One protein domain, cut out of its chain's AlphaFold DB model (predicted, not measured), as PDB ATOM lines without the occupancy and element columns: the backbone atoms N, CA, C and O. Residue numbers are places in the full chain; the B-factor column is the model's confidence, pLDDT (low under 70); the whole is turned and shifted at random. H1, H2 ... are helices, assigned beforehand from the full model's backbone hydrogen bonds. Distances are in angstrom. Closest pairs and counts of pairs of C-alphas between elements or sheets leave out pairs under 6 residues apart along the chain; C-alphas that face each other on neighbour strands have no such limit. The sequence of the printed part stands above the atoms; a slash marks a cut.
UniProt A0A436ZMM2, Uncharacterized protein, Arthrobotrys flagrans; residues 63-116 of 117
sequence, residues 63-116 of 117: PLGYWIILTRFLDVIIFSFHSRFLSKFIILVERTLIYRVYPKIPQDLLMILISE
ATOM      1  N   PRO A  63     246.912 269.111 169.545       60.59
ATOM      2  CA  PRO A  63     246.696 270.379 170.244       60.59
ATOM      3  C   PRO A  63     245.283 270.522 170.824       60.59
ATOM      4  O   PRO A  63     245.144 271.038 171.926       60.59
ATOM      5  N   LEU A  64     244.238 270.028 170.148       62.34
ATOM      6  CA  LEU A  64     242.845 270.179 170.600       62.34
ATOM      7  C   LEU A  64     242.576 269.531 171.967       62.34
ATOM      8  O   LEU A  64     241.875 270.117 172.787       62.34
ATOM      9  N   GLY A  65     243.170 268.366 172.239       68.25
ATOM     10  CA  GLY A  65     243.036 267.696 173.536       68.25
ATOM     11  C   GLY A  65     243.664 268.501 174.674       68.25
ATOM     12  O   GLY A  65     243.047 268.668 175.723       68.25
ATOM     13  N   TYR A  66     244.846 269.079 174.442       68.94
ATOM     14  CA  TYR A  66     245.500 269.951 175.421       68.94
ATOM     15  C   TYR A  66     244.707 271.234 175.672       68.94
ATOM     16  O   TYR A  66     244.594 271.642 176.822       68.94
ATOM     17  N   TRP A  67     244.106 271.833 174.640       72.56
ATOM     18  CA  TRP A  67     243.248 273.009 174.811       72.56
ATOM     19  C   TRP A  67     241.987 272.697 175.621       72.56
ATOM     20  O   TRP A  67     241.632 273.484 176.491       72.56
ATOM     21  N   ILE A  68     241.343 271.545 175.393       74.25
ATOM     22  CA  ILE A  68     240.160 271.114 176.162       74.25
ATOM     23  C   ILE A  68     240.520 270.855 177.627       74.25
ATOM     24  O   ILE A  68     239.786 271.247 178.529       74.25
ATOM     25  N   ILE A  69     241.652 270.200 177.881       75.56
ATOM     26  CA  ILE A  69     242.122 269.957 179.246       75.56
ATOM     27  C   ILE A  69     242.440 271.298 179.923       75.56
ATOM     28  O   ILE A  69     241.970 271.558 181.027       75.56
ATOM     29  N   LEU A  70     243.161 272.184 179.233       79.06
ATOM     30  CA  LEU A  70     243.532 273.502 179.735       79.06
ATOM     31  C   LEU A  70     242.308 274.364 180.071       79.06
ATOM     32  O   LEU A  70     242.279 274.963 181.143       79.06
ATOM     33  N   THR A  71     241.283 274.398 179.211       79.81
ATOM     34  CA  THR A  71     240.058 275.171 179.478       79.81
ATOM     35  C   THR A  71     239.294 274.636 180.682       79.81
ATOM     36  O   THR A  71     238.829 275.423 181.499       79.81
ATOM     37  N   ARG A  72     239.244 273.313 180.874       73.06
ATOM     38  CA  ARG A  72     238.620 272.708 182.063       73.06
ATOM     39  C   ARG A  72     239.375 273.034 183.348       73.06
ATOM     40  O   ARG A  72     238.745 273.327 184.359       73.06
ATOM     41  N   PHE A  73     240.705 273.024 183.313       73.94
ATOM     42  CA  PHE A  73     241.516 273.450 184.457       73.94
ATOM     43  C   PHE A  73     241.336 274.943 184.764       73.94
ATOM     44  O   PHE A  73     241.201 275.314 185.931       73.94
ATOM     45  N   LEU A  74     241.279 275.792 183.736       78.31
ATOM     46  CA  LEU A  74     241.010 277.223 183.882       78.31
ATOM     47  C   LEU A  74     239.628 277.487 184.484       78.31
ATOM     48  O   LEU A  74     239.540 278.276 185.417       78.31
ATOM     49  N   ASP A  75     238.581 276.796 184.030       73.31
ATOM     50  CA  ASP A  75     237.226 276.940 184.575       73.31
ATOM     51  C   ASP A  75     237.180 276.627 186.078       73.31
ATOM     52  O   ASP A  75     236.567 277.364 186.848       73.31
ATOM     53  N   VAL A  76     237.880 275.578 186.527       75.06
ATOM     54  CA  VAL A  76     237.955 275.213 187.954       75.06
ATOM     55  C   VAL A  76     238.705 276.271 188.765       75.06
ATOM     56  O   VAL A  76     238.271 276.633 189.861       75.06
ATOM     57  N   ILE A  77     239.811 276.801 188.236       75.25
ATOM     58  CA  ILE A  77     240.596 277.849 188.903       75.25
ATOM     59  C   ILE A  77     239.789 279.146 188.991       75.25
ATOM     60  O   ILE A  77     239.720 279.752 190.059       75.25
ATOM     61  N   ILE A  78     239.144 279.548 187.895       72.12
ATOM     62  CA  ILE A  78     238.309 280.750 187.830       72.12
ATOM     63  C   ILE A  78     237.118 280.602 188.774       72.12
ATOM     64  O   ILE A  78     236.861 281.511 189.553       72.12
ATOM     65  N   PHE A  79     236.441 279.453 188.791       72.38
ATOM     66  CA  PHE A  79     235.336 279.188 189.712       72.38
ATOM     67  C   PHE A  79     235.783 279.199 191.185       72.38
ATOM     68  O   PHE A  79     235.128 279.796 192.044       72.38
ATOM     69  N   SER A  80     236.933 278.596 191.500       71.44
ATOM     70  CA  SER A  80     237.491 278.589 192.859       71.44
ATOM     71  C   SER A  80     237.915 279.990 193.319       71.44
ATOM     72  O   SER A  80     237.671 280.390 194.459       71.44
ATOM     73  N   PHE A  81     238.500 280.779 192.419       70.88
ATOM     74  CA  PHE A  81     238.860 282.164 192.697       70.88
ATOM     75  C   PHE A  81     237.610 283.033 192.854       70.88
ATOM     76  O   PHE A  81     237.487 283.764 193.834       70.88
ATOM     77  N   HIS A  82     236.645 282.900 191.945       71.62
ATOM     78  CA  HIS A  82     235.402 283.661 191.966       71.62
ATOM     79  C   HIS A  82     234.593 283.372 193.229       71.62
ATOM     80  O   HIS A  82     234.158 284.310 193.881       71.62
ATOM     81  N   SER A  83     234.469 282.110 193.648       71.00
ATOM     82  CA  SER A  83     233.765 281.760 194.891       71.00
ATOM     83  C   SER A  83     234.441 282.353 196.131       71.00
ATOM     84  O   SER A  83     233.772 282.969 196.955       71.00
ATOM     85  N   ARG A  84     235.775 282.280 196.242       73.88
ATOM     86  CA  ARG A  84     236.514 282.884 197.367       73.88
ATOM     87  C   ARG A  84     236.412 284.408 197.403       73.88
ATOM     88  O   ARG A  84     236.304 284.984 198.487       73.88
ATOM     89  N   PHE A  85     236.464 285.062 196.246       75.62
ATOM     90  CA  PHE A  85     236.301 286.511 196.153       75.62
ATOM     91  C   PHE A  85     234.864 286.934 196.426       75.62
ATOM     92  O   PHE A  85     234.658 287.880 197.179       75.62
ATOM     93  N   LEU A  86     233.885 286.209 195.890       75.88
ATOM     94  CA  LEU A  86     232.470 286.488 196.087       75.88
ATOM     95  C   LEU A  86     232.082 286.331 197.561       75.88
ATOM     96  O   LEU A  86     231.445 287.226 198.101       75.88
ATOM     97  N   SER A  87     232.554 285.289 198.255       76.06
ATOM     98  CA  SER A  87     232.334 285.137 199.700       76.06
ATOM     99  C   SER A  87     232.915 286.302 200.504       76.06
ATOM    100  O   SER A  87     232.232 286.867 201.354       76.06
ATOM    101  N   LYS A  88     234.157 286.718 200.221       79.00
ATOM    102  CA  LYS A  88     234.771 287.872 200.905       79.00
ATOM    103  C   LYS A  88     234.065 289.186 200.577       79.00
ATOM    104  O   LYS A  88     233.932 290.038 201.451       79.00
ATOM    105  N   PHE A  89     233.621 289.349 199.335       78.44
ATOM    106  CA  PHE A  89     232.914 290.536 198.872       78.44
ATOM    107  C   PHE A  89     231.529 290.649 199.512       78.44
ATOM    108  O   PHE A  89     231.189 291.720 199.999       78.44
ATOM    109  N   ILE A  90     230.774 289.550 199.596       80.88
ATOM    110  CA  ILE A  90     229.477 289.509 200.286       80.88
ATOM    111  C   ILE A  90     229.650 289.903 201.756       80.88
ATOM    112  O   ILE A  90     228.972 290.818 202.210       80.88
ATOM    113  N   ILE A  91     230.623 289.318 202.465       80.19
ATOM    114  CA  ILE A  91     230.908 289.667 203.868       80.19
ATOM    115  C   ILE A  91     231.284 291.152 204.010       80.19
ATOM    116  O   ILE A  91     230.849 291.828 204.942       80.19
ATOM    117  N   LEU A  92     232.098 291.687 203.094       82.19
ATOM    118  CA  LEU A  92     232.491 293.097 203.114       82.19
ATOM    119  C   LEU A  92     231.293 294.026 202.880       82.19
ATOM    120  O   LEU A  92     231.162 295.043 203.566       82.19
ATOM    121  N   VAL A  93     230.422 293.680 201.931       80.44
ATOM    122  CA  VAL A  93     229.203 294.432 201.626       80.44
ATOM    123  C   VAL A  93     228.233 294.371 202.798       80.44
ATOM    124  O   VAL A  93     227.770 295.426 203.214       80.44
ATOM    125  N   GLU A  94     227.987 293.201 203.390       78.31
ATOM    126  CA  GLU A  94     227.134 293.071 204.577       78.31
ATOM    127  C   GLU A  94     227.659 293.902 205.746       78.31
ATOM    128  O   GLU A  94     226.907 294.689 206.317       78.31
ATOM    129  N   ARG A  95     228.961 293.825 206.059       74.19
ATOM    130  CA  ARG A  95     229.554 294.653 207.123       74.19
ATOM    131  C   ARG A  95     229.386 296.139 206.821       74.19
ATOM    132  O   ARG A  95     228.961 296.893 207.689       74.19
ATOM    133  N   THR A  96     229.662 296.563 205.589       74.62
ATOM    134  CA  THR A  96     229.521 297.970 205.177       74.62
ATOM    135  C   THR A  96     228.063 298.435 205.232       74.62
ATOM    136  O   THR A  96     227.794 299.569 205.629       74.62
ATOM    137  N   LEU A  97     227.115 297.568 204.869       76.12
ATOM    138  CA  LEU A  97     225.684 297.843 204.933       76.12
ATOM    139  C   LEU A  97     225.226 297.987 206.390       76.12
ATOM    140  O   LEU A  97     224.568 298.970 206.713       76.12
ATOM    141  N   ILE A  98     225.637 297.080 207.280       69.69
ATOM    142  CA  ILE A  98     225.337 297.150 208.719       69.69
ATOM    143  C   ILE A  98     225.890 298.447 209.320       69.69
ATOM    144  O   ILE A  98     225.156 299.155 210.006       69.69
ATOM    145  N   TYR A  99     227.134 298.822 209.002       64.56
ATOM    146  CA  TYR A  99     227.716 300.089 209.465       64.56
ATOM    147  C   TYR A  99     226.994 301.326 208.908       64.56
ATOM    148  O   TYR A  99     226.913 302.342 209.596       64.56
ATOM    149  N   ARG A 100     226.451 301.260 207.682       65.25
ATOM    150  CA  ARG A 100     225.638 302.350 207.113       65.25
ATOM    151  C   ARG A 100     224.252 302.454 207.742       65.25
ATOM    152  O   ARG A 100     223.785 303.567 207.958       65.25
ATOM    153  N   VAL A 101     223.588 301.327 207.986       70.94
ATOM    154  CA  VAL A 101     222.221 301.286 208.533       70.94
ATOM    155  C   VAL A 101     222.232 301.577 210.037       70.94
ATOM    156  O   VAL A 101     221.327 302.232 210.545       70.94
ATOM    157  N   TYR A 102     223.291 301.169 210.737       62.56
ATOM    158  CA  TYR A 102     223.439 301.341 212.175       62.56
ATOM    159  C   TYR A 102     224.798 301.958 212.543       62.56
ATOM    160  O   TYR A 102     225.670 301.288 213.103       62.56
ATOM    161  N   PRO A 103     224.986 303.267 212.315       62.38
ATOM    162  CA  PRO A 103     226.259 303.950 212.567       62.38
ATOM    163  C   PRO A 103     226.641 304.062 214.058       62.38
ATOM    164  O   PRO A 103     227.687 304.618 214.381       62.38
ATOM    165  N   LYS A 104     225.795 303.574 214.977       62.47
ATOM    166  CA  LYS A 104     225.942 303.699 216.438       62.47
ATOM    167  C   LYS A 104     225.865 302.371 217.202       62.47
ATOM    168  O   LYS A 104     225.715 302.405 218.419       62.47
ATOM    169  N   ILE A 105     225.944 301.213 216.540       61.09
ATOM    170  CA  ILE A 105     226.049 299.949 217.289       61.09
ATOM    171  C   ILE A 105     227.460 299.864 217.897       61.09
ATOM    172  O   ILE A 105     228.437 299.905 217.143       61.09
ATOM    173  N   PRO A 106     227.598 299.771 219.235       61.94
ATOM    174  CA  PRO A 106     228.894 299.561 219.867       61.94
ATOM    175  C   PRO A 106     229.466 298.213 219.413       61.94
ATOM    176  O   PRO A 106     228.733 297.230 219.294       61.94
ATOM    177  N   GLN A 107     230.772 298.171 219.134       61.25
ATOM    178  CA  GLN A 107     231.458 296.987 218.594       61.25
ATOM    179  C   GLN A 107     231.245 295.728 219.453       61.25
ATOM    180  O   GLN A 107     231.221 294.622 218.917       61.25
ATOM    181  N   ASP A 108     230.986 295.912 220.747       61.25
ATOM    182  CA  ASP A 108     230.689 294.850 221.708       61.25
ATOM    183  C   ASP A 108     229.403 294.078 221.368       61.25
ATOM    184  O   ASP A 108     229.357 292.859 221.510       61.25
ATOM    185  N   LEU A 109     228.373 294.751 220.842       59.41
ATOM    186  CA  LEU A 109     227.099 294.113 220.480       59.41
ATOM    187  C   LEU A 109     227.199 293.339 219.158       59.41
ATOM    188  O   LEU A 109     226.569 292.297 218.995       59.41
ATOM    189  N   LEU A 110     228.028 293.824 218.227       61.06
ATOM    190  CA  LEU A 110     228.343 293.118 216.983       61.06
ATOM    191  C   LEU A 110     229.135 291.831 217.274       61.06
ATOM    192  O   LEU A 110     228.910 290.812 216.627       61.06
ATOM    193  N   MET A 111     230.043 291.872 218.254       61.84
ATOM    194  CA  MET A 111     230.830 290.710 218.670       61.84
ATOM    195  C   MET A 111     229.951 289.619 219.296       61.84
ATOM    196  O   MET A 111     230.172 288.442 219.029       61.84
ATOM    197  N   ILE A 112     228.924 290.006 220.058       63.75
ATOM    198  CA  ILE A 112     227.942 289.074 220.633       63.75
ATOM    199  C   ILE A 112     227.081 288.441 219.532       63.75
ATOM    200  O   ILE A 112     226.956 287.222 219.493       63.75
ATOM    201  N   LEU A 113     226.577 289.233 218.575       59.19
ATOM    202  CA  LEU A 113     225.709 288.725 217.502       59.19
ATOM    203  C   LEU A 113     226.399 287.718 216.563       59.19
ATOM    204  O   LEU A 113     225.734 286.877 215.970       59.19
ATOM    205  N   ILE A 114     227.722 287.822 216.395       59.06
ATOM    206  CA  ILE A 114     228.517 286.916 215.547       59.06
ATOM    207  C   ILE A 114     228.978 285.674 216.333       59.06
ATOM    208  O   ILE A 114     229.305 284.663 215.727       59.06
ATOM    209  N   SER A 115     229.000 285.729 217.669       56.72
ATOM    210  CA  SER A 115     229.412 284.605 218.522       56.72
ATOM    211  C   SER A 115     228.283 283.605 218.815       56.72
ATOM    212  O   SER A 115     228.556 282.550 219.382       56.72
ATOM    213  N   GLU A 116     227.039 283.945 218.474       53.06
ATOM    214  CA  GLU A 116     225.841 283.123 218.711       53.06
ATOM    215  C   GLU A 116     225.358 282.363 217.455       53.06
ATOM    216  O   GLU A 116     224.357 281.649 217.517       53.06
TER     217      GLU A 116
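This is residues 63 to 116 of the 117 residues of an uncharacterized protein of Arthrobotrys flagrans (UniProt A0A436ZMM2). What shape do the atoms draw? A hook: one long helix, H1, makes the longest axis as its shaft, and beyond its last residue a tight link turns the backbone into a short helix, H2, which sticks out from the shaft without packing on it. What is it made of? The printed part has 54 residues with two named helices, H1 then H2, and no named strand; the class is all helix. How spread is it? It is extended, with a radius of gyration of the C-alphas of 19.6 A and spans of 61 by 22 by 10 A.

Where is H1? It holds residues 63 to 101, 55.0 A from first to last C-alpha, and begins at C-alpha 63 (246.696, 270.379, 170.244). Where is H2? It holds residues 107 to 115 and ends at C-alpha 115 (229.412, 284.605, 218.522).

Do the helices meet? H1 and H2 are apart. Are their backbones whole? In H1 and H2 every O i to N i+4 pair is within hydrogen-bond range.

How long is it? The two C-alphas farthest apart, those of Pro 63 and Lys 104, are 60.6 A apart, and the printed part has no cut. Where is confidence low? The pLDDT is under 70 in residues 63 to 66, 98 to 100 and 102 to 116.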